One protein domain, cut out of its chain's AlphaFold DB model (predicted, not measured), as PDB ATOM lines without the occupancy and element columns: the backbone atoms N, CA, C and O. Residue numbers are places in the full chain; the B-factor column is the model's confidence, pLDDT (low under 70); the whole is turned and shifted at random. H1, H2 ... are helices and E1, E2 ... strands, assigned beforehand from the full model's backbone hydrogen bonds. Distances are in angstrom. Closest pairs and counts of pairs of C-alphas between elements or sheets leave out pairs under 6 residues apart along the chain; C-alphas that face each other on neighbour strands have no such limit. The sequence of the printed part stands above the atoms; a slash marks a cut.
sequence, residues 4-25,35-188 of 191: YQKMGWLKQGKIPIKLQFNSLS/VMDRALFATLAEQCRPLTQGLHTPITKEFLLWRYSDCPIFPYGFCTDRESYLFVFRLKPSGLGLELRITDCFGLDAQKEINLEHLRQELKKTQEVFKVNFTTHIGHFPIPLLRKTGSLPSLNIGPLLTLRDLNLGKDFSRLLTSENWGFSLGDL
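What this domain is: This is residues 4 to 25 and 35 to 188 of the 191 residues of an uncharacterized protein of Rhodonellum psychrophilum GCM71 = DSM 17998 (UniProt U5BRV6). A strongly twisted sheet of five strands has the long helix H3 over one face, while a two-stranded ribbon, E1 and E7, with the short helix H5 makes a second, smaller part away from it. E1 runs on into E2, linking the ribbon to the sheet's edge; H1 and H2 form a touching pair that grazes the sheet, and the last stretch, residues 176 to 188, leads from H5 back towards the middle. The printed part has 176 residues, with five named helices and seven named strands in the order E1 E2 H1 H2 E3 E4 E5 H3 E6 H4 E7 H5. The sheet, E2 E6 E5 E4 E3, is mixed, and the class is mixed, helices and strands. The whole is compact, with a radius of gyration of the C-alphas of 17.0 A and spans of 49 by 38 by 32 A.

Where its parts are: In the sheet, E5 is residues 97 to 107, 30.2 A long, and E4 residues 85 to 94, 28.1 A; E3 is 77 to 80, E6 134 to 138 and E2 17 to 21. H3 is residues 116 to 129, 19.6 A long. H1 is residues 38 to 45, H2 61 to 69 and H4 144 to 148. E1 is residues 9 to 14, beginning at C-alpha 9 (5.780, -17.766, 16.570); E7 is 160 to 164. H5, residues 169 to 175, ends at C-alpha 175 (15.778, -10.962, 13.852).

How they stand to each other: E3, E4 and E5 form a meander, each strand the antiparallel neighbour of the one before; N 79 and O 87 are 3.0 A apart, N 88 and O 104 2.9 A. E5, H3 and E6 are a strand-helix-strand unit, two parallel neighbour strands with a helix between, its crossover right-handed; N 102 and O 136 are 2.9 A apart. E2 is antiparallel to E6, with N 18 and O 137 2.9 A apart. H3 runs along the strands, over E5, at 27 degrees on the local plane and a height over the sheet of 8.3 A. H1 and H2 touch at a steep tilt of 46 degrees, opposite ways, their closest C-alphas being Ala 45 and Lys 61, 5.0 A. H4 only grazes the sheet with residues 146 to 148. E1 and E7 are antiparallel, with N 10 and O 163 2.8 A apart; H5 is not on the five-stranded sheet. Every O i to N i+4 pair is within hydrogen-bond range in H1, H2, H3 and H4; H5 has 0 of 3, and 3 of 4 O i to N i+3 pairs.

The domain as a whole: The C-alphas farthest apart, Ser 25 and Lys 170, are 52.2 A apart. Residues 26 to 34 are not printed, and C-alphas 25 and 35 are 25.5 A apart across this cut. The long links are H1 to H2 and H4 to E7. The mean pLDDT of the printed part is 88.7; residues 142, 144 to 145 and 147 to 151 are under 70.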
ATOM      1  N   TYR A   4       0.325 -19.877  20.313       74.88
ATOM      2  CA  TYR A   4       1.199 -19.083  19.436       74.88
ATOM      3  C   TYR A   4       2.380 -19.884  18.873       74.88
ATOM      4  O   TYR A   4       2.729 -19.720  17.709       74.88
ATOM      5  N   GLN A   5       2.950 -20.819  19.636       71.50
ATOM      6  CA  GLN A   5       4.055 -21.648  19.138       71.50
ATOM      7  C   GLN A   5       3.597 -22.578  18.013       71.50
ATOM      8  O   GLN A   5       4.325 -22.788  17.050       71.50
ATOM      9  N   LYS A   6       2.356 -23.078  18.090       80.44
ATOM     10  CA  LYS A   6       1.756 -23.893  17.023       80.44
ATOM     11  C   LYS A   6       1.514 -23.097  15.734       80.44
ATOM     12  O   LYS A   6       1.401 -23.694  14.675       80.44
ATOM     13  N   MET A   7       1.455 -21.765  15.820       82.94
ATOM     14  CA  MET A   7       1.290 -20.856  14.679       82.94
ATOM     15  C   MET A   7       2.629 -20.345  14.111       82.94
ATOM     16  O   MET A   7       2.632 -19.410  13.313       82.94
ATOM     17  N   GLY A   8       3.764 -20.929  14.520       87.31
ATOM     18  CA  GLY A   8       5.092 -20.560  14.017       87.31
ATOM     19  C   GLY A   8       5.713 -19.325  14.677       87.31
ATOM     20  O   GLY A   8       6.691 -18.794  14.161       87.31
ATOM     21  N   TRP A   9       5.169 -18.856  15.807       92.44
ATOM     22  CA  TRP A   9       5.780 -17.766  16.570       92.44
ATOM     23  C   TRP A   9       6.950 -18.266  17.420       92.44
ATOM     24  O   TRP A   9       6.812 -19.199  18.219       92.44
ATOM     25  N   LEU A  10       8.079 -17.576  17.307       91.88
ATOM     26  CA  LEU A  10       9.297 -17.793  18.075       91.88
ATOM     27  C   LEU A  10       9.472 -16.684  19.110       91.88
ATOM     28  O   LEU A  10       9.177 -15.518  18.859       91.88
ATOM     29  N   LYS A  11       9.932 -17.054  20.306       91.75
ATOM     30  CA  LYS A  11      10.216 -16.097  21.381       91.75
ATOM     31  C   LYS A  11      11.594 -15.492  21.156       91.75
ATOM     32  O   LYS A  11      12.552 -16.247  21.035       91.75
ATOM     33  N   GLN A  12      11.685 -14.168  21.180       90.25
ATOM     34  CA  GLN A  12      12.970 -13.471  21.218       90.25
ATOM     35  C   GLN A  12      13.441 -13.287  22.667       90.25
ATOM     36  O   GLN A  12      14.583 -13.572  23.003       90.25
ATOM     37  N   GLY A  13      12.535 -12.867  23.553       89.00
ATOM     38  CA  GLY A  13      12.858 -12.588  24.948       89.00
ATOM     39  C   GLY A  13      11.960 -11.510  25.538       89.00
ATOM     40  O   GLY A  13      11.113 -10.942  24.849       89.00
ATOM     41  N   LYS A  14      12.107 -11.255  26.839       89.50
ATOM     42  CA  LYS A  14      11.449 -10.110  27.473       89.50
ATOM     43  C   LYS A  14      12.256  -8.856  27.209       89.50
ATOM     44  O   LYS A  14      13.475  -8.868  27.352       89.50
ATOM     45  N   ILE A  15      11.557  -7.779  26.893       88.56
ATOM     46  CA  ILE A  15      12.197  -6.503  26.631       88.56
ATOM     47  C   ILE A  15      12.809  -5.937  27.930       88.56
ATOM     48  O   ILE A  15      12.116  -5.880  28.956       88.56
ATOM     49  N   PRO A  16      14.093  -5.526  27.921       89.44
ATOM     50  CA  PRO A  16      14.747  -4.969  29.096       89.44
ATOM     51  C   PRO A  16      14.257  -3.546  29.362       89.44
ATOM     52  O   PRO A  16      14.282  -2.696  28.474       89.44
ATOM     53  N   ILE A  17      13.866  -3.264  30.601       89.06
ATOM     54  CA  ILE A  17      13.423  -1.950  31.074       89.06
ATOM     55  C   ILE A  17      14.399  -1.452  32.132       89.06
ATOM     56  O   ILE A  17      14.713  -2.164  33.086       89.06
ATOM     57  N   LYS A  18      14.870  -0.217  31.984       90.19
ATOM     58  CA  LYS A  18      15.638   0.474  33.019       90.19
ATOM     59  C   LYS A  18      14.675   1.251  33.910       90.19
ATOM     60  O   LYS A  18      13.758   1.900  33.411       90.19
ATOM     61  N   LEU A  19      14.895   1.175  35.220       88.94
ATOM     62  CA  LEU A  19      14.126   1.894  36.228       88.94
ATOM     63  C   LEU A  19      15.072   2.710  37.108       88.94
ATOM     64  O   LEU A  19      16.070   2.193  37.612       88.94
ATOM     65  N   GLN A  20      14.731   3.976  37.311       90.25
ATOM     66  CA  GLN A  20      15.413   4.885  38.222       90.25
ATOM     67  C   GLN A  20      14.406   5.414  39.239       90.25
ATOM     68  O   GLN A  20      13.416   6.025  38.857       90.25
ATOM     69  N   PHE A  21      14.672   5.228  40.530       90.00
ATOM     70  CA  PHE A  21      13.908   5.902  41.577       90.00
ATOM     71  C   PHE A  21      14.370   7.355  41.709       90.00
ATOM     72  O   PHE A  21      15.573   7.611  41.777       90.00
ATOM     73  N   ASN A  22      13.419   8.286  41.752       88.94
ATOM     74  CA  ASN A  22      13.689   9.716  41.912       88.94
ATOM     75  C   ASN A  22      13.248  10.213  43.295       88.94
ATOM     76  O   ASN A  22      13.957  11.003  43.911       88.94
ATOM     77  N   SER A  23      12.092   9.751  43.791       84.38
ATOM     78  CA  SER A  23      11.540  10.189  45.077       84.38
ATOM     79  C   SER A  23      10.648   9.131  45.738       84.38
ATOM     80  O   SER A  23       9.914   8.402  45.068       84.38
ATOM     81  N   LEU A  24      10.672   9.094  47.075       77.25
ATOM     82  CA  LEU A  24       9.831   8.232  47.922       77.25
ATOM     83  C   LEU A  24       8.571   8.936  48.458       77.25
ATOM     84  O   LEU A  24       7.792   8.334  49.195       77.25
ATOM     85  N   SER A  25       8.370  10.214  48.131       76.50
ATOM     86  CA  SER A  25       7.206  10.979  48.583       76.50
ATOM     87  C   SER A  25       5.906  10.413  48.004       76.50
ATOM     88  O   SER A  25       5.808  10.212  46.793       76.50
ATOM     89  N   VAL A  35      -0.727  21.145  28.039       84.31
ATOM     90  CA  VAL A  35      -0.984  20.946  26.609       84.31
ATOM     91  C   VAL A  35       0.326  21.106  25.840       84.31
ATOM     92  O   VAL A  35       1.037  22.100  25.999       84.31
ATOM     93  N   MET A  36       0.641  20.113  25.011       90.62
ATOM     94  CA  MET A  36       1.821  20.129  24.157       90.62
ATOM     95  C   MET A  36       1.774  21.329  23.203       90.62
ATOM     96  O   MET A  36       0.766  21.552  22.531       90.62
ATOM     97  N   ASP A  37       2.884  22.065  23.085       94.75
ATOM     98  CA  ASP A  37       3.057  23.038  22.003       94.75
ATOM     99  C   ASP A  37       3.193  22.290  20.670       94.75
ATOM    100  O   ASP A  37       4.285  21.902  20.242       94.75
ATOM    101  N   ARG A  38       2.045  22.047  20.033       95.06
ATOM    102  CA  ARG A  38       1.939  21.290  18.786       95.06
ATOM    103  C   ARG A  38       2.699  21.947  17.636       95.06
ATOM    104  O   ARG A  38       3.232  21.234  16.792       95.06
ATOM    105  N   ALA A  39       2.750  23.278  17.577       96.44
ATOM    106  CA  ALA A  39       3.431  23.988  16.495       96.44
ATOM    107  C   ALA A  39       4.951  23.813  16.601       96.44
ATOM    108  O   ALA A  39       5.614  23.472  15.613       96.44
ATOM    109  N   LEU A  40       5.493  23.964  17.813       96.62
ATOM    110  CA  LEU A  40       6.898  23.682  18.079       96.62
ATOM    111  C   LEU A  40       7.219  22.203  17.831       96.62
ATOM    112  O   LEU A  40       8.175  21.901  17.120       96.62
ATOM    113  N   PHE A  41       6.402  21.284  18.350       97.38
ATOM    114  CA  PHE A  41       6.610  19.850  18.151       97.38
ATOM    115  C   PHE A  41       6.598  19.467  16.666       97.38
ATOM    116  O   PHE A  41       7.487  18.751  16.218       97.38
ATOM    117  N   ALA A  42       5.651  19.989  15.880       97.38
ATOM    118  CA  ALA A  42       5.571  19.737  14.441       97.38
ATOM    119  C   ALA A  42       6.827  20.200  13.688       97.38
ATOM    120  O   ALA A  42       7.259  19.518  12.763       97.38
ATOM    121  N   THR A  43       7.408  21.332  14.095       97.44
ATOM    122  CA  THR A  43       8.646  21.869  13.507       97.44
ATOM    123  C   THR A  43       9.842  20.969  13.824       97.44
ATOM    124  O   THR A  43      10.661  20.683  12.957       97.44
ATOM    125  N   LEU A  44       9.936  20.483  15.062       97.56
ATOM    126  CA  LEU A  44      11.021  19.594  15.489       97.56
ATOM    127  C   LEU A  44      10.872  18.181  14.906       97.56
ATOM    128  O   LEU A  44      11.867  17.535  14.583       97.56
ATOM    129  N   ALA A  45       9.639  17.704  14.724       96.88
ATOM    130  CA  ALA A  45       9.339  16.393  14.152       96.88
ATOM    131  C   ALA A  45       9.842  16.238  12.706       96.88
ATOM    132  O   ALA A  45      10.206  15.133  12.316       96.88
ATOM    133  N   GLU A  46       9.924  17.325  11.930       95.88
ATOM    134  CA  GLU A  46      10.523  17.320  10.583       95.88
ATOM    135  C   GLU A  46      12.017  16.976  10.590       95.88
ATOM    136  O   GLU A  46      12.542  16.461   9.605       95.88
ATOM    137  N   GLN A  47      12.697  17.257  11.700       95.75
ATOM    138  CA  GLN A  47      14.142  17.089  11.859       95.75
ATOM    139  C   GLN A  47      14.498  15.813  12.633       95.75
ATOM    140  O   GLN A  47      15.668  15.440  12.726       95.75
ATOM    141  N   CYS A  48      13.498  15.144  13.215       95.69
ATOM    142  CA  CYS A  48      13.715  13.983  14.061       95.69
ATOM    143  C   CYS A  48      14.344  12.836  13.270       95.69
ATOM    144  O   CYS A  48      13.806  12.360  12.272       95.69
ATOM    145  N   ARG A  49      15.464  12.336  13.784       92.06
ATOM    146  CA  ARG A  49      16.125  11.124  13.299       92.06
ATOM    147  C   ARG A  49      16.270  10.089  14.421       92.06
ATOM    148  O   ARG A  49      16.403  10.476  15.590       92.06
ATOM    149  N   PRO A  50      16.268   8.785  14.096       90.44
ATOM    150  CA  PRO A  50      16.434   7.752  15.103       90.44
ATOM    151  C   PRO A  50      17.841   7.847  15.694       90.44
ATOM    152  O   PRO A  50      18.823   8.082  14.990       90.44
ATOM    153  N   LEU A  51      17.935   7.677  17.010       87.69
ATOM    154  CA  LEU A  51      19.216   7.539  17.707       87.69
ATOM    155  C   LEU A  51      19.606   6.069  17.903       87.69
ATOM    156  O   LEU A  51      20.756   5.763  18.222       87.69
ATOM    157  N   THR A  52      18.645   5.158  17.757       82.19
ATOM    158  CA  THR A  52      18.862   3.716  17.826       82.19
ATOM    159  C   THR A  52      19.367   3.176  16.490       82.19
ATOM    160  O   THR A  52      19.113   3.733  15.426       82.19
ATOM    161  N   GLN A  53      20.120   2.082  16.566       81.19
ATOM    162  CA  GLN A  53      20.527   1.285  15.411       81.19
ATOM    163  C   GLN A  53      19.613   0.055  15.312       81.19
ATOM    164  O   GLN A  53      19.009  -0.346  16.306       81.19
ATOM    165  N   GLY A  54      19.545  -0.562  14.132       87.00
ATOM    166  CA  GLY A  54      18.727  -1.755  13.889       87.00
ATOM    167  C   GLY A  54      17.317  -1.439  13.383       87.00
ATOM    168  O   GLY A  54      17.038  -0.336  12.928       87.00
ATOM    169  N   LEU A  55      16.431  -2.432  13.424       88.62
ATOM    170  CA  LEU A  55      15.044  -2.301  12.990       88.62
ATOM    171  C   LEU A  55      14.255  -1.429  13.960       88.62
ATOM    172  O   LEU A  55      14.144  -1.751  15.144       88.62
ATOM    173  N   HIS A  56      13.673  -0.358  13.442       88.19
ATOM    174  CA  HIS A  56      12.842   0.566  14.197       88.19
ATOM    175  C   HIS A  56      11.638   0.992  13.357       88.19
ATOM    176  O   HIS A  56      11.627   0.856  12.129       88.19
ATOM    177  N   THR A  57      10.627   1.535  14.026       87.19
ATOM    178  CA  THR A  57       9.485   2.156  13.358       87.19
ATOM    179  C   THR A  57       9.972   3.331  12.500       87.19
ATOM    180  O   THR A  57      10.760   4.146  12.993       87.19
ATOM    181  N   PRO A  58       9.568   3.445  11.221       89.25
ATOM    182  CA  PRO A  58       9.886   4.616  10.414       89.25
ATOM    183  C   PRO A  58       9.360   5.885  11.084       89.25
ATOM    184  O   PRO A  58       8.172   5.984  11.386       89.25
ATOM    185  N   ILE A  59      10.241   6.856  11.310       90.62
ATOM    186  CA  ILE A  59       9.871   8.107  11.966       90.62
ATOM    187  C   ILE A  59       9.671   9.206  10.928       90.62
ATOM    188  O   ILE A  59      10.610   9.844  10.465       90.62
ATOM    189  N   THR A  60       8.421   9.405  10.522       94.75
ATOM    190  CA  THR A  60       8.029  10.576   9.731       94.75
ATOM    191  C   THR A  60       7.370  11.609  10.634       94.75
ATOM    192  O   THR A  60       6.889  11.283  11.724       94.75
ATOM    193  N   LYS A  61       7.299  12.858  10.170       96.50
ATOM    194  CA  LYS A  61       6.567  13.924  10.861       96.50
ATOM    195  C   LYS A  61       5.129  13.501  11.171       96.50
ATOM    196  O   LYS A  61       4.655  13.699  12.286       96.50
ATOM    197  N   GLU A  62       4.445  12.902  10.200       95.94
ATOM    198  CA  GLU A  62       3.050  12.466  10.310       95.94
ATOM    199  C   GLU A  62       2.903  11.381  11.372       95.94
ATOM    200  O   GLU A  62       2.011  11.469  12.216       95.94
ATOM    201  N   PHE A  63       3.809  10.397  11.369       94.50
ATOM    202  CA  PHE A  63       3.840   9.360  12.392       94.50
ATOM    203  C   PHE A  63       4.031   9.967  13.785       94.50
ATOM    204  O   PHE A  63       3.258   9.664  14.689       94.50
ATOM    205  N   LEU A  64       5.015  10.855  13.963       95.25
ATOM    206  CA  LEU A  64       5.307  11.467  15.263       95.25
ATOM    207  C   LEU A  64       4.159  12.356  15.761       95.25
ATOM    208  O   LEU A  64       3.842  12.326  16.949       95.25
ATOM    209  N   LEU A  65       3.510  13.113  14.870       95.69
ATOM    210  CA  LEU A  65       2.339  13.920  15.215       95.69
ATOM    211  C   LEU A  65       1.177  13.047  15.669       95.69
ATOM    212  O   LEU A  65       0.672  13.258  16.768       95.69
ATOM    213  N   TRP A  66       0.805  12.038  14.879       93.12
ATOM    214  CA  TRP A  66      -0.239  11.083  15.251       93.12
ATOM    215  C   TRP A  66       0.070  10.396  16.587       93.12
ATOM    216  O   TRP A  66      -0.789  10.284  17.460       93.12
ATOM    217  N   ARG A  67       1.323   9.973  16.762       92.12
ATOM    218  CA  ARG A  67       1.768   9.191  17.913       92.12
ATOM    219  C   ARG A  67       1.801   9.989  19.213       92.12
ATOM    220  O   ARG A  67       1.524   9.402  20.261       92.12
ATOM    221  N   TYR A  68       2.187  11.265  19.168       94.06
ATOM    222  CA  TYR A  68       2.526  12.039  20.369       94.06
ATOM    223  C   TYR A  68       1.698  13.302  20.573       94.06
ATOM    224  O   TYR A  68       1.324  13.588  21.706       94.06
ATOM    225  N   SER A  69       1.393  14.042  19.509       94.06
ATOM    226  CA  SER A  69       0.575  15.259  19.599       94.06
ATOM    227  C   SER A  69      -0.914  14.931  19.552       94.06
ATOM    228  O   SER A  69      -1.690  15.402  20.376       94.06
ATOM    229  N   ASP A  70      -1.302  14.105  18.585       92.88
ATOM    230  CA  ASP A  70      -2.695  13.849  18.227       92.88
ATOM    231  C   ASP A  70      -3.164  12.484  18.786       92.88
ATOM    232  O   ASP A  70      -4.139  11.900  18.312       92.88
ATOM    233  N   CYS A  71      -2.462  11.965  19.805       90.81
ATOM    234  CA  CYS A  71      -2.781  10.695  20.450       90.81
ATOM    235  C   CYS A  71      -4.071  10.826  21.279       90.81
ATOM    236  O   CYS A  71      -4.096  11.593  22.243       90.81
ATOM    237  N   PRO A  72      -5.132  10.049  20.990       87.56
ATOM    238  CA  PRO A  72      -6.412  10.208  21.679       87.56
ATOM    239  C   PRO A  72      -6.437   9.591  23.085       87.56
ATOM    240  O   PRO A  72      -7.400   9.793  23.820       87.56
ATOM    241  N   ILE A  73      -5.420   8.805  23.453       87.69
ATOM    242  CA  ILE A  73      -5.457   7.961  24.659       87.69
ATOM    243  C   ILE A  73      -4.657   8.559  25.806       87.69
ATOM    244  O   ILE A  73      -5.072   8.478  26.961       87.69
ATOM    245  N   PHE A  74      -3.493   9.135  25.509       88.12
ATOM    246  CA  PHE A  74      -2.581   9.626  26.531       88.12
ATOM    247  C   PHE A  74      -2.011  10.985  26.131       88.12
ATOM    248  O   PHE A  74      -1.574  11.137  24.990       88.12
ATOM    249  N   PRO A  75      -1.938  11.949  27.066       91.56
ATOM    250  CA  PRO A  75      -1.158  13.151  26.848       91.56
ATOM    251  C   PRO A  75       0.337  12.819  26.921       91.56
ATOM    252  O   PRO A  75       0.788  12.089  27.810       91.56
ATOM    253  N   TYR A  76       1.106  13.397  26.001       94.50
ATOM    254  CA  TYR A  76       2.564  13.341  26.002       94.50
ATOM    255  C   TYR A  76       3.148  14.727  26.248       94.50
ATOM    256  O   TYR A  76       2.560  15.747  25.898       94.50
ATOM    257  N   GLY A  77       4.333  14.745  26.845       95.12
ATOM    258  CA  GLY A  77       5.200  15.909  26.922       95.12
ATOM    259  C   GLY A  77       6.488  15.657  26.149       95.12
ATOM    260  O   GLY A  77       6.832  14.516  25.831       95.12
ATOM    261  N   PHE A  78       7.225  16.723  25.868       95.81
ATOM    262  CA  PHE A  78       8.576  16.621  25.330       95.81
ATOM    263  C   PHE A  78       9.487  17.661  25.976       95.81
ATOM    264  O   PHE A  78       9.015  18.725  26.380       95.81
ATOM    265  N   CYS A  79      10.789  17.382  26.021       94.19
ATOM    266  CA  CYS A  79      11.787  18.435  26.195       94.19
ATOM    267  C   CYS A  79      12.869  18.335  25.125       94.19
ATOM    268  O   CYS A  79      13.079  17.301  24.483       94.19
ATOM    269  N   THR A  80      13.537  19.458  24.909       95.69
ATOM    270  CA  THR A  80      14.444  19.666  23.788       95.69
ATOM    271  C   THR A  80      15.320  20.879  24.073       95.69
ATOM    272  O   THR A  80      14.887  21.811  24.751       95.69
ATOM    273  N   ASP A  81      16.534  20.892  23.532       95.81
ATOM    274  CA  ASP A  81      17.342  22.110  23.375       95.81
ATOM    275  C   ASP A  81      17.095  22.811  22.026       95.81
ATOM    276  O   ASP A  81      17.748  23.800  21.718       95.81
ATOM    277  N   ARG A  82      16.142  22.299  21.233       96.06
ATOM    278  CA  ARG A  82      15.763  22.727  19.877       96.06
ATOM    279  C   ARG A  82      16.838  22.536  18.810       96.06
ATOM    280  O   ARG A  82      16.609  22.925  17.670       96.06
ATOM    281  N   GLU A  83      17.974  21.933  19.148       95.25
ATOM    282  CA  GLU A  83      19.111  21.829  18.233       95.25
ATOM    283  C   GLU A  83      19.665  20.414  18.117       95.25
ATOM    284  O   GLU A  83      19.941  19.949  17.015       95.25
ATOM    285  N   SER A  84      19.858  19.718  19.236       94.88
ATOM    286  CA  SER A  84      20.544  18.429  19.252       94.88
ATOM    287  C   SER A  84      19.604  17.261  19.516       94.88
ATOM    288  O   SER A  84      19.787  16.198  18.916       94.88
ATOM    289  N   TYR A  85      18.574  17.439  20.349       94.94
ATOM    290  CA  TYR A  85      17.683  16.341  20.723       94.94
ATOM    291  C   TYR A  85      16.228  16.754  20.922       94.94
ATOM    292  O   TYR A  85      15.916  17.877  21.312       94.94
ATOM    293  N   LEU A  86      15.337  15.779  20.770       95.44
ATOM    294  CA  LEU A  86      13.965  15.824  21.261       95.44
ATOM    295  C   LEU A  86      13.697  14.535  22.040       95.44
ATOM    296  O   LEU A  86      13.867  13.443  21.502       95.44
ATOM    297  N   PHE A  87      13.319  14.640  23.314       92.56
ATOM    298  CA  PHE A  87      12.891  13.486  24.107       92.56
ATOM    299  C   PHE A  87      11.403  13.596  24.406       92.56
ATOM    300  O   PHE A  87      10.926  14.662  24.790       92.56
ATOM    301  N   VAL A  88      10.687  12.488  24.241       95.00
ATOM    302  CA  VAL A  88       9.245  12.399  24.470       95.00
ATOM    303  C   VAL A  88       8.985  11.546  25.698       95.00
ATOM    304  O   VAL A  88       9.640  10.523  25.925       95.00
ATOM    305  N   PHE A  89       8.028  11.975  26.509       94.75
ATOM    306  CA  PHE A  89       7.656  11.288  27.730       94.75
ATOM    307  C   PHE A  89       6.155  11.349  27.978       94.75
ATOM    308  O   PHE A  89       5.432  12.166  27.410       94.75
ATOM    309  N   ARG A  90       5.695  10.505  28.896       93.06
ATOM    310  CA  ARG A  90       4.363  10.608  29.488       93.06
ATOM    311  C   ARG A  90       4.410  10.362  30.985       93.06
ATOM    312  O   ARG A  90       5.306   9.677  31.485       93.06
ATOM    313  N   LEU A  91       3.401  10.869  31.680       92.88
ATOM    314  CA  LEU A  91       3.157  10.546  33.079       92.88
ATOM    315  C   LEU A  91       2.203   9.358  33.156       92.88
ATOM    316  O   LEU A  91       1.179   9.327  32.475       92.88
ATOM    317  N   LYS A  92       2.542   8.357  33.966       90.31
ATOM    318  CA  LYS A  92       1.706   7.168  34.136       90.31
ATOM    319  C   LYS A  92       1.548   6.829  35.620       90.31
ATOM    320  O   LYS A  92       2.507   6.386  36.251       90.31
ATOM    321  N   PRO A  93       0.348   6.992  36.193       90.06
ATOM    322  CA  PRO A  93       0.064   6.491  37.529       90.06
ATOM    323  C   PRO A  93       0.208   4.966  37.583       90.06
ATOM    324  O   PRO A  93      -0.192   4.245  36.665       90.06
ATOM    325  N   SER A  94       0.782   4.464  38.669       86.31
ATOM    326  CA  SER A  94       0.950   3.036  38.926       86.31
ATOM    327  C   SER A  94       0.812   2.740  40.419       86.31
ATOM    328  O   SER A  94       0.823   3.652  41.244       86.31
ATOM    329  N   GLY A  95       0.761   1.458  40.792       84.25
ATOM    330  CA  GLY A  95       0.770   1.059  42.205       84.25
ATOM    331  C   GLY A  95       2.033   1.483  42.975       84.25
ATOM    332  O   GLY A  95       2.001   1.528  44.199       84.25
ATOM    333  N   LEU A  96       3.127   1.818  42.279       85.12
ATOM    334  CA  LEU A  96       4.380   2.307  42.871       85.12
ATOM    335  C   LEU A  96       4.465   3.843  42.931       85.12
ATOM    336  O   LEU A  96       5.491   4.379  43.346       85.12
ATOM    337  N   GLY A  97       3.416   4.549  42.502       89.50
ATOM    338  CA  GLY A  97       3.396   6.004  42.368       89.50
ATOM    339  C   GLY A  97       3.420   6.462  40.911       89.50
ATOM    340  O   GLY A  97       3.069   5.700  40.002       89.50
ATOM    341  N   LEU A  98       3.809   7.717  40.690       91.62
ATOM    342  CA  LEU A  98       3.811   8.332  39.366       91.62
ATOM    343  C   LEU A  98       5.102   8.016  38.605       91.62
ATOM    344  O   LEU A  98       6.205   8.339  39.050       91.62
ATOM    345  N   GLU A  99       4.949   7.390  37.442       92.56
ATOM    346  CA  GLU A  99       6.025   7.067  36.508       92.56
ATOM    347  C   GLU A  99       6.234   8.224  35.524       92.56
ATOM    348  O   GLU A  99       5.298   8.610  34.822       92.56
ATOM    349  N   LEU A 100       7.470   8.714  35.405       93.75
ATOM    350  CA  LEU A 100       7.933   9.418  34.211       93.75
ATOM    351  C   LEU A 100       8.426   8.378  33.208       93.75
ATOM    352  O   LEU A 100       9.539   7.861  33.317       93.75
ATOM    353  N   ARG A 101       7.598   8.040  32.230       93.25
ATOM    354  CA  ARG A 101       7.982   7.089  31.192       93.25
ATOM    355  C   ARG A 101       8.582   7.840  30.020       93.25
ATOM    356  O   ARG A 101       7.859   8.550  29.327       93.25
ATOM    357  N   ILE A 102       9.873   7.652  29.777       93.44
ATOM    358  CA  ILE A 102      10.521   8.146  28.561       93.44
ATOM    359  C   ILE A 102      10.151   7.176  27.445       93.44
ATOM    360  O   ILE A 102      10.578   6.017  27.455       93.44
ATOM    361  N   THR A 103       9.323   7.637  26.513       92.50
ATOM    362  CA  THR A 103       8.864   6.805  25.403       92.50
ATOM    363  C   THR A 103       9.887   6.769  24.295       92.50
ATOM    364  O   THR A 103      10.212   5.675  23.849       92.50
ATOM    365  N   ASP A 104      10.443   7.923  23.927       92.50
ATOM    366  CA  ASP A 104      11.343   8.051  22.786       92.50
ATOM    367  C   ASP A 104      12.374   9.165  22.943       92.50
ATOM    368  O   ASP A 104      12.207  10.100  23.730       92.50
ATOM    369  N   CYS A 105      13.446   9.072  22.153       92.12
ATOM    370  CA  CYS A 105      14.369  10.178  21.956       92.12
ATOM    371  C   CYS A 105      14.974  10.172  20.551       92.12
ATOM    372  O   CYS A 105      15.430   9.141  20.054       92.12
ATOM    373  N   PHE A 106      15.007  11.357  19.951       93.75
ATOM    374  CA  PHE A 106      15.445  11.607  18.588       93.75
ATOM    375  C   PHE A 106      16.576  12.631  18.571       93.75
ATOM    376  O   PHE A 106      16.649  13.505  19.437       93.75
ATOM    377  N   GLY A 107      17.439  12.534  17.562       94.50
ATOM    378  CA  GLY A 107      18.363  13.613  17.214       94.50
ATOM    379  C   GLY A 107      17.667  14.638  16.319       94.50
ATOM    380  O   GLY A 107      16.757  14.261  15.584       94.50
ATOM    381  N   LEU A 108      18.107  15.898  16.356       95.69
ATOM    382  CA  LEU A 108      17.555  16.975  15.515       95.69
ATOM    383  C   LEU A 108      18.521  17.417  14.399       95.69
ATOM    384  O   LEU A 108      18.138  17.456  13.240       95.69
ATOM    385  N   ASP A 109      19.817  17.592  14.687       91.75
ATOM    386  CA  ASP A 109      20.836  17.983  13.682       91.75
ATOM    387  C   ASP A 109      21.946  16.927  13.536       91.75
ATOM    388  O   ASP A 109      22.580  16.578  14.530       91.75
ATOM    389  N   ALA A 110      22.129  16.357  12.333       84.19
ATOM    390  CA  ALA A 110      22.995  15.193  12.080       84.19
ATOM    391  C   ALA A 110      24.473  15.452  12.374       84.19
ATOM    392  O   ALA A 110      25.232  14.507  12.587       84.19
ATOM    393  N   GLN A 111      24.860  16.720  12.414       89.50
ATOM    394  CA  GLN A 111      26.216  17.171  12.653       89.50
ATOM    395  C   GLN A 111      26.448  17.545  14.123       89.50
ATOM    396  O   GLN A 111      27.597  17.735  14.520       89.50
ATOM    397  N   LYS A 112      25.390  17.627  14.942       89.56
ATOM    398  CA  LYS A 112      25.487  17.975  16.363       89.56
ATOM    399  C   LYS A 112      25.412  16.748  17.260       89.56
ATOM    400  O   LYS A 112      24.518  15.906  17.148       89.56
ATOM    401  N   GLU A 113      26.339  16.693  18.208       91.06
ATOM    402  CA  GLU A 113      26.241  15.783  19.342       91.06
ATOM    403  C   GLU A 113      25.120  16.224  20.288       91.06
ATOM    404  O   GLU A 113      24.827  17.412  20.429       91.06
ATOM    405  N   ILE A 114      24.500  15.254  20.960       91.50
ATOM    406  CA  ILE A 114      23.444  15.522  21.937       91.50
ATOM    407  C   ILE A 114      24.026  16.294  23.118       91.50
ATOM    408  O   ILE A 114      24.959  15.828  23.775       91.50
ATOM    409  N   ASN A 115      23.408  17.424  23.457       93.00
ATOM    410  CA  ASN A 115      23.739  18.186  24.651       93.00
ATOM    411  C   ASN A 115      23.269  17.445  25.917       93.00
ATOM    412  O   ASN A 115      22.165  17.650  26.430       93.00
ATOM    413  N   LEU A 116      24.123  16.546  26.415       89.94
ATOM    414  CA  LEU A 116      23.824  15.689  27.564       89.94
ATOM    415  C   LEU A 116      23.599  16.477  28.855       89.94
ATOM    416  O   LEU A 116      22.799  16.050  29.684       89.94
ATOM    417  N   GLU A 117      24.285  17.606  29.035       91.06
ATOM    418  CA  GLU A 117      24.126  18.432  30.233       91.06
ATOM    419  C   GLU A 117      22.750  19.105  30.241       91.06
ATOM    420  O   GLU A 117      22.018  18.985  31.223       91.06
ATOM    421  N   HIS A 118      22.337  19.697  29.115       93.88
ATOM    422  CA  HIS A 118      20.991  20.259  28.982       93.88
ATOM    423  C   HIS A 118      19.910  19.185  29.154       93.88
ATOM    424  O   HIS A 118      18.934  19.390  29.873       93.88
ATOM    425  N   LEU A 119      20.094  18.002  28.553       91.50
ATOM    426  CA  LEU A 119      19.176  16.871  28.735       91.50
ATOM    427  C   LEU A 119      19.059  16.460  30.201       91.50
ATOM    428  O   LEU A 119      17.955  16.230  30.690       91.50
ATOM    429  N   ARG A 120      20.182  16.389  30.922       90.62
ATOM    430  CA  ARG A 120      20.194  16.052  32.348       90.62
ATOM    431  C   ARG A 120      19.411  17.067  33.173       90.62
ATOM    432  O   ARG A 120      18.644  16.668  34.049       90.62
ATOM    433  N   GLN A 121      19.628  18.351  32.906       92.88
ATOM    434  CA  GLN A 121      18.967  19.446  33.607       92.88
ATOM    435  C   GLN A 121      17.460  19.433  33.348       92.88
ATOM    436  O   GLN A 121      16.687  19.442  34.304       92.88
ATOM    437  N   GLU A 122      17.036  19.308  32.088       93.31
ATOM    438  CA  GLU A 122      15.616  19.239  31.730       93.31
ATOM    439  C   GLU A 122      14.937  17.974  32.265       93.31
ATOM    440  O   GLU A 122      13.820  18.053  32.774       93.31
ATOM    441  N   LEU A 123      15.608  16.818  32.249       92.00
ATOM    442  CA  LEU A 123      15.078  15.598  32.859       92.00
ATOM    443  C   LEU A 123      14.878  15.771  34.367       92.00
ATOM    444  O   LEU A 123      13.803  15.460  34.878       92.00
ATOM    445  N   LYS A 124      15.887  16.287  35.080       91.62
ATOM    446  CA  LYS A 124      15.803  16.519  36.526       91.62
ATOM    447  C   LYS A 124      14.694  17.517  36.861       91.62
ATOM    448  O   LYS A 124      13.861  17.241  37.718       91.62
ATOM    449  N   LYS A 125      14.631  18.632  36.134       93.00
ATOM    450  CA  LYS A 125      13.568  19.634  36.260       93.00
ATOM    451  C   LYS A 125      12.190  19.023  36.016       93.00
ATOM    452  O   LYS A 125      11.286  19.248  36.806       93.00
ATOM    453  N   THR A 126      12.033  18.209  34.975       92.25
ATOM    454  CA  THR A 126      10.776  17.502  34.676       92.25
ATOM    455  C   THR A 126      10.387  16.568  35.823       92.25
ATOM    456  O   THR A 126       9.242  16.577  36.272       92.25
ATOM    457  N   GLN A 127      11.344  15.800  36.351       91.94
ATOM    458  CA  GLN A 127      11.125  14.918  37.497       91.94
ATOM    459  C   GLN A 127      10.683  15.686  38.750       91.94
ATOM    460  O   GLN A 127       9.787  15.224  39.453       91.94
ATOM    461  N   GLU A 128      11.279  16.850  39.015       91.25
ATOM    462  CA  GLU A 128      10.966  17.706  40.165       91.25
ATOM    463  C   GLU A 128       9.618  18.422  40.012       91.25
ATOM    464  O   GLU A 128       8.808  18.397  40.938       91.25
ATOM    465  N   VAL A 129       9.346  19.004  38.837       91.00
ATOM    466  CA  VAL A 129       8.089  19.703  38.522       91.00
ATOM    467  C   VAL A 129       6.903  18.763  38.681       91.00
ATOM    468  O   VAL A 129       5.946  19.097  39.375       91.00
ATOM    469  N   PHE A 130       6.989  17.570  38.092       90.56
ATOM    470  CA  PHE A 130       5.922  16.573  38.163       90.56
ATOM    471  C   PHE A 130       6.033  15.650  39.378       90.56
ATOM    472  O   PHE A 130       5.228  14.733  39.508       90.56
ATOM    473  N   LYS A 131       7.019  15.873  40.261       90.69
ATOM    474  CA  LYS A 131       7.280  15.105  41.493       90.69
ATOM    475  C   LYS A 131       7.218  13.583  41.298       90.69
ATOM    476  O   LYS A 131       6.710  12.865  42.155       90.69
ATOM    477  N   VAL A 132       7.720  13.094  40.165       92.00
ATOM    478  CA  VAL A 132       7.569  11.683  39.778       92.00
ATOM    479  C   VAL A 132       8.385  10.768  40.685       92.00
ATOM    480  O   VAL A 132       9.536  11.053  41.018       92.00
ATOM    481  N   ASN A 133       7.814   9.628  41.065       92.88
ATOM    482  CA  ASN A 133       8.458   8.681  41.974       92.88
ATOM    483  C   ASN A 133       9.605   7.932  41.300       92.88
ATOM    484  O   ASN A 133      10.652   7.696  41.909       92.88
ATOM    485  N   PHE A 134       9.419   7.569  40.034       91.81
ATOM    486  CA  PHE A 134      10.412   6.830  39.270       91.81
ATOM    487  C   PHE A 134      10.341   7.159  37.781       91.81
ATOM    488  O   PHE A 134       9.310   7.580  37.262       91.81
ATOM    489  N   THR A 135      11.462   6.956  37.101       92.62
ATOM    490  CA  THR A 135      11.613   7.114  35.656       92.62
ATOM    491  C   THR A 135      11.858   5.751  35.029       92.62
ATOM    492  O   THR A 135      12.648   4.966  35.563       92.62
ATOM    493  N   THR A 136      11.220   5.465  33.897       91.94
ATOM    494  CA  THR A 136      11.483   4.247  33.121       91.94
ATOM    495  C   THR A 136      11.827   4.572  31.680       91.94
ATOM    496  O   THR A 136      11.369   5.567  31.118       91.94
ATOM    497  N   HIS A 137      12.642   3.711  31.082       90.56
ATOM    498  CA  HIS A 137      12.947   3.737  29.657       90.56
ATOM    499  C   HIS A 137      13.425   2.360  29.185       90.56
ATOM    500  O   HIS A 137      13.678   1.458  29.993       90.56
ATOM    501  N   ILE A 138      13.577   2.187  27.871       88.19
ATOM    502  CA  ILE A 138      14.129   0.954  27.307       88.19
ATOM    503  C   ILE A 138      15.574   0.744  27.792       88.19
ATOM    504  O   ILE A 138      16.370   1.684  27.848       88.19
ATOM    505  N   GLY A 139      15.932  -0.488  28.157       78.31
ATOM    506  CA  GLY A 139      17.224  -0.820  28.765       78.31
ATOM    507  C   GLY A 139      18.437  -0.503  27.884       78.31
ATOM    508  O   GLY A 139      19.498  -0.171  28.408       78.31
ATOM    509  N   HIS A 140      18.272  -0.538  26.560       74.31
ATOM    510  CA  HIS A 140      19.321  -0.231  25.581       74.31
ATOM    511  C   HIS A 140      19.243   1.202  25.027       74.31
ATOM    512  O   HIS A 140      19.681   1.459  23.906       74.31
ATOM    513  N   PHE A 141      18.747   2.156  25.823       75.69
ATOM    514  CA  PHE A 141      18.534   3.548  25.404       75.69
ATOM    515  C   PHE A 141      19.761   4.161  24.714       75.69
ATOM    516  O   PHE A 141      20.854   4.041  25.261       75.69
ATOM    517  N   PRO A 142      19.641   4.820  23.553       67.19
ATOM    518  CA  PRO A 142      20.803   5.247  22.770       67.19
ATOM    519  C   PRO A 142      21.655   6.317  23.470       67.19
ATOM    520  O   PRO A 142      22.840   6.447  23.179       67.19
ATOM    521  N   ILE A 143      21.085   7.033  24.443       72.00
ATOM    522  CA  ILE A 143      21.773   8.083  25.198       72.00
ATOM    523  C   ILE A 143      22.513   7.484  26.409       72.00
ATOM    524  O   ILE A 143      21.864   7.001  27.345       72.00
ATOM    525  N   PRO A 144      23.861   7.560  26.464       69.69
ATOM    526  CA  PRO A 144      24.654   6.967  27.545       69.69
ATOM    527  C   PRO A 144      24.307   7.494  28.937       69.69
ATOM    528  O   PRO A 144      24.399   6.745  29.911       69.69
ATOM    529  N   LEU A 145      23.895   8.763  29.035       69.62
ATOM    530  CA  LEU A 145      23.453   9.374  30.287       69.62
ATOM    531  C   LEU A 145      22.337   8.540  30.933       69.62
ATOM    532  O   LEU A 145      22.464   8.168  32.093       69.62
ATOM    533  N   LEU A 146      21.321   8.160  30.157       70.50
ATOM    534  CA  LEU A 146      20.178   7.373  30.628       70.50
ATOM    535  C   LEU A 146      20.542   5.901  30.900       70.50
ATOM    536  O   LEU A 146      19.976   5.248  31.769       70.50
ATOM    537  N   ARG A 147      21.566   5.355  30.231       65.31
ATOM    538  CA  ARG A 147      22.086   4.017  30.581       65.31
ATOM    539  C   ARG A 147      22.728   3.994  31.973       65.31
ATOM    540  O   ARG A 147      22.612   2.999  32.692       65.31
ATOM    541  N   LYS A 148      23.415   5.084  32.333       65.88
ATOM    542  CA  LYS A 148      24.161   5.240  33.593       65.88
ATOM    543  C   LYS A 148      23.325   5.823  34.737       65.88
ATOM    544  O   LYS A 148      23.820   5.881  35.861       65.88
ATOM    545  N   THR A 149      22.088   6.253  34.492       63.91
ATOM    546  CA  THR A 149      21.206   6.755  35.552       63.91
ATOM    547  C   THR A 149      20.645   5.616  36.401       63.91
ATOM    548  O   THR A 149      20.174   4.607  35.880       63.91
ATOM    549  N   GLY A 150      20.671   5.797  37.725       61.06
ATOM    550  CA  GLY A 150      20.205   4.808  38.699       61.06
ATOM    551  C   GLY A 150      21.173   3.634  38.911       61.06
ATOM    552  O   GLY A 150      21.895   3.216  38.008       61.06
ATOM    553  N   SER A 151      21.169   3.079  40.124       62.34
ATOM    554  CA  SER A 151      22.015   1.945  40.530       62.34
ATOM    555  C   SER A 151      21.486   0.576  40.085       62.34
ATOM    556  O   SER A 151      22.194  -0.421  40.194       62.34
ATOM    557  N   LEU A 152      20.249   0.508  39.586       72.56
ATOM    558  CA  LEU A 152      19.610  -0.751  39.208       72.56
ATOM    559  C   LEU A 152      20.038  -1.200  37.804       72.56
ATOM    560  O   LEU A 152      20.072  -0.375  36.885       72.56
ATOM    561  N   PRO A 153      20.334  -2.494  37.588       80.50
ATOM    562  CA  PRO A 153      20.521  -3.026  36.243       80.50
ATOM    563  C   PRO A 153      19.215  -2.942  35.438       80.50
ATOM    564  O   PRO A 153      18.126  -2.813  36.001       80.50
ATOM    565  N   SER A 154      19.315  -3.031  34.112       83.25
ATOM    566  CA  SER A 154      18.130  -3.209  33.268       83.25
ATOM    567  C   SER A 154      17.434  -4.522  33.635       83.25
ATOM    568  O   SER A 154      18.076  -5.567  33.745       83.25
ATOM    569  N   LEU A 155      16.122  -4.467  33.841       84.12
ATOM    570  CA  LEU A 155      15.302  -5.588  34.283       84.12
ATOM    571  C   LEU A 155      14.519  -6.158  33.099       84.12
ATOM    572  O   LEU A 155      13.836  -5.422  32.389       84.12
ATOM    573  N   ASN A 156      14.536  -7.477  32.916       86.19
ATOM    574  CA  ASN A 156      13.772  -8.166  31.868       86.19
ATOM    575  C   ASN A 156      12.291  -8.317  32.266       86.19
ATOM    576  O   ASN A 156      11.783  -9.425  32.444       86.19
ATOM    577  N   ILE A 157      11.614  -7.184  32.466       87.00
ATOM    578  CA  ILE A 157      10.227  -7.086  32.949       87.00
ATOM    579  C   ILE A 157       9.260  -6.514  31.907       87.00
ATOM    580  O   ILE A 157       8.063  -6.444  32.175       87.00
ATOM    581  N   GLY A 158       9.755  -6.123  30.730       85.69
ATOM    582  CA  GLY A 158       8.922  -5.712  29.607       85.69
ATOM    583  C   GLY A 158       8.139  -6.877  28.983       85.69
ATOM    584  O   GLY A 158       8.255  -8.032  29.422       85.69
ATOM    585  N   PRO A 159       7.332  -6.592  27.947       87.31
ATOM    586  CA  PRO A 159       6.571  -7.616  27.244       87.31
ATOM    587  C   PRO A 159       7.499  -8.661  26.610       87.31
ATOM    588  O   PRO A 159       8.661  -8.394  26.294       87.31
ATOM    589  N   LEU A 160       6.977  -9.880  26.451       89.44
ATOM    590  CA  LEU A 160       7.657 -10.947  25.724       89.44
ATOM    591  C   LEU A 160       7.536 -10.666  24.225       89.44
ATOM    592  O   LEU A 160       6.444 -10.800  23.676       89.44
ATOM    593  N   LEU A 161       8.644 -10.318  23.572       88.88
ATOM    594  CA  LEU A 161       8.660 -10.162  22.125       88.88
ATOM    595  C   LEU A 161       8.613 -11.539  21.461       88.88
ATOM    596  O   LEU A 161       9.388 -12.451  21.784       88.88
ATOM    597  N   THR A 162       7.691 -11.679  20.518       90.56
ATOM    598  CA  THR A 162       7.553 -12.861  19.674       90.56
ATOM    599  C   THR A 162       7.587 -12.457  18.215       90.56
ATOM    600  O   THR A 162       6.948 -11.481  17.832       90.56
ATOM    601  N   LEU A 163       8.287 -13.237  17.404       91.81
ATOM    602  CA  LEU A 163       8.455 -13.006  15.977       91.81
ATOM    603  C   LEU A 163       7.908 -14.198  15.202       91.81
ATOM    604  O   LEU A 163       8.013 -15.338  15.654       91.81
ATOM    605  N   ARG A 164       7.339 -13.941  14.029       92.44
ATOM    606  CA  ARG A 164       6.887 -14.975  13.102       92.44
ATOM    607  C   ARG A 164       7.478 -14.688  11.738       92.44
ATOM    608  O   ARG A 164       7.380 -13.563  11.259       92.44
ATOM    609  N   ASP A 165       8.073 -15.706  11.135       92.75
ATOM    610  CA  ASP A 165       8.554 -15.599   9.767       92.75
ATOM    611  C   ASP A 165       7.363 -15.596   8.802       92.75
ATOM    612  O   ASP A 165       6.513 -16.491   8.855       92.75
ATOM    613  N   LEU A 166       7.288 -14.569   7.956       91.50
ATOM    614  CA  LEU A 166       6.298 -14.473   6.886       91.50
ATOM    615  C   LEU A 166       6.910 -14.838   5.528       91.50
ATOM    616  O   LEU A 166       6.241 -15.476   4.719       91.50
ATOM    617  N   ASN A 167       8.156 -14.423   5.272       93.81
ATOM    618  CA  ASN A 167       8.830 -14.567   3.977       93.81
ATOM    619  C   ASN A 167      10.361 -14.345   4.009       93.81
ATOM    620  O   ASN A 167      10.971 -14.264   2.946       93.81
ATOM    621  N   LEU A 168      10.992 -14.228   5.182       90.62
ATOM    622  CA  LEU A 168      12.426 -13.934   5.309       90.62
ATOM    623  C   LEU A 168      13.297 -15.191   5.204       90.62
ATOM    624  O   LEU A 168      14.467 -15.109   4.824       90.62
ATOM    625  N   GLY A 169      12.758 -16.363   5.544       91.19
ATOM    626  CA  GLY A 169      13.465 -17.632   5.433       91.19
ATOM    627  C   GLY A 169      14.772 -17.626   6.227       91.19
ATOM    628  O   GLY A 169      14.782 -17.507   7.450       91.19
ATOM    629  N   LYS A 170      15.910 -17.754   5.536       89.38
ATOM    630  CA  LYS A 170      17.229 -17.846   6.191       89.38
ATOM    631  C   LYS A 170      17.601 -16.573   6.963       89.38
ATOM    632  O   LYS A 170      18.248 -16.669   8.009       89.38
ATOM    633  N   ASP A 171      17.144 -15.409   6.503       89.31
ATOM    634  CA  ASP A 171      17.442 -14.123   7.138       89.31
ATOM    635  C   ASP A 171      16.631 -13.885   8.419       89.31
ATOM    636  O   ASP A 171      17.038 -13.083   9.262       89.31
ATOM    637  N   PHE A 172      15.540 -14.634   8.629       92.31
ATOM    638  CA  PHE A 172      14.687 -14.501   9.813       92.31
ATOM    639  C   PHE A 172      15.464 -14.694  11.120       92.31
ATOM    640  O   PHE A 172      15.233 -13.989  12.101       92.31
ATOM    641  N   SER A 173      16.417 -15.631  11.129       90.44
ATOM    642  CA  SER A 173      17.222 -15.958  12.311       90.44
ATOM    643  C   SER A 173      17.953 -14.744  12.896       90.44
ATOM    644  O   SER A 173      18.088 -14.643  14.113       90.44
ATOM    645  N   ARG A 174      18.340 -13.776  12.055       90.06
ATOM    646  CA  ARG A 174      19.001 -12.535  12.482       90.06
ATOM    647  C   ARG A 174      18.067 -11.674  13.327       90.06
ATOM    648  O   ARG A 174      18.521 -10.984  14.230       90.06
ATOM    649  N   LEU A 175      16.757 -11.738  13.093       89.81
ATOM    650  CA  LEU A 175      15.778 -10.962  13.852       89.81
ATOM    651  C   LEU A 175      15.563 -11.499  15.271       89.81
ATOM    652  O   LEU A 175      15.038 -10.780  16.117       89.81
ATOM    653  N   LEU A 176      15.984 -12.731  15.571       89.56
ATOM    654  CA  LEU A 176      15.921 -13.283  16.928       89.56
ATOM    655  C   LEU A 176      16.973 -12.670  17.870       89.56
ATOM    656  O   LEU A 176      16.867 -12.824  19.084       89.56
ATOM    657  N   THR A 177      17.957 -11.954  17.332       87.62
ATOM    658  CA  THR A 177      18.958 -11.215  18.105       87.62
ATOM    659  C   THR A 177      18.395  -9.852  18.510       87.62
ATOM    660  O   THR A 177      18.048  -9.043  17.648       87.62
ATOM    661  N   SER A 178      18.294  -9.581  19.814       82.25
ATOM    662  CA  SER A 178      17.677  -8.354  20.342       82.25
ATOM    663  C   SER A 178      18.393  -7.071  19.922       82.25
ATOM    664  O   SER A 178      17.743  -6.052  19.728       82.25
ATOM    665  N   GLU A 179      19.712  -7.114  19.732       82.38
ATOM    666  CA  GLU A 179      20.530  -5.965  19.326       82.38
ATOM    667  C   GLU A 179      20.216  -5.475  17.908       82.38
ATOM    668  O   GLU A 179      20.548  -4.346  17.560       82.38
ATOM    669  N   ASN A 180      19.555  -6.303  17.092       87.75
ATOM    670  CA  ASN A 180      19.125  -5.918  15.749       87.75
ATOM    671  C   ASN A 180      17.840  -5.088  15.753       87.75
ATOM    672  O   ASN A 180      17.350  -4.738  14.681       87.75
ATOM    673  N   TRP A 181      17.297  -4.772  16.926       87.81
ATOM    674  CA  TRP A 181      16.098  -3.969  17.076       87.81
ATOM    675  C   TRP A 181      16.382  -2.691  17.858       87.81
ATOM    676  O   TRP A 181      16.963  -2.704  18.942       87.81
ATOM    677  N   GLY A 182      15.905  -1.583  17.307       87.50
ATOM    678  CA  GLY A 182      16.021  -0.245  17.860       87.50
ATOM    679  C   GLY A 182      14.721   0.260  18.475       87.50
ATOM    680  O   GLY A 182      14.433   1.444  18.321       87.50
ATOM    681  N   PHE A 183      13.934  -0.611  19.119       85.50
ATOM    682  CA  PHE A 183      12.639  -0.233  19.693       85.50
ATOM    683  C   PHE A 183      12.758   0.676  20.919       85.50
ATOM    684  O   PHE A 183      13.708   0.609  21.706       85.50
ATOM    685  N   SER A 184      11.736   1.498  21.099       87.50
ATOM    686  CA  SER A 184      11.550   2.404  22.220       87.50
ATOM    687  C   SER A 184      10.450   1.893  23.159       87.50
ATOM    688  O   SER A 184       9.789   0.890  22.888       87.50
ATOM    689  N   LEU A 185      10.231   2.561  24.298       87.31
ATOM    690  CA  LEU A 185       9.027   2.267  25.086       87.31
ATOM    691  C   LEU A 185       7.765   2.748  24.367       87.31
ATOM    692  O   LEU A 185       6.701   2.179  24.599       87.31
ATOM    693  N   GLY A 186       7.888   3.758  23.502       84.94
ATOM    694  CA  GLY A 186       6.817   4.251  22.649       84.94
ATOM    695  C   GLY A 186       6.247   3.177  21.723       84.94
ATOM    696  O   GLY A 186       5.028   3.144  21.560       84.94
ATOM    697  N   ASP A 187       7.083   2.267  21.210       84.94
ATOM    698  CA  ASP A 187       6.670   1.138  20.354       84.94
ATOM    699  C   ASP A 187       5.870   0.055  21.106       84.94
ATOM    700  O   ASP A 187       5.189  -0.765  20.494       84.94
ATOM    701  N   LEU A 188       5.964   0.017  22.439       82.12
ATOM    702  CA  LEU A 188       5.333  -1.013  23.278       82.12
ATOM    703  C   LEU A 188       3.990  -0.583  23.857       82.12
ATOM    704  O   LEU A 188       3.337  -1.354  24.564       82.12
TER     705      LEU A 188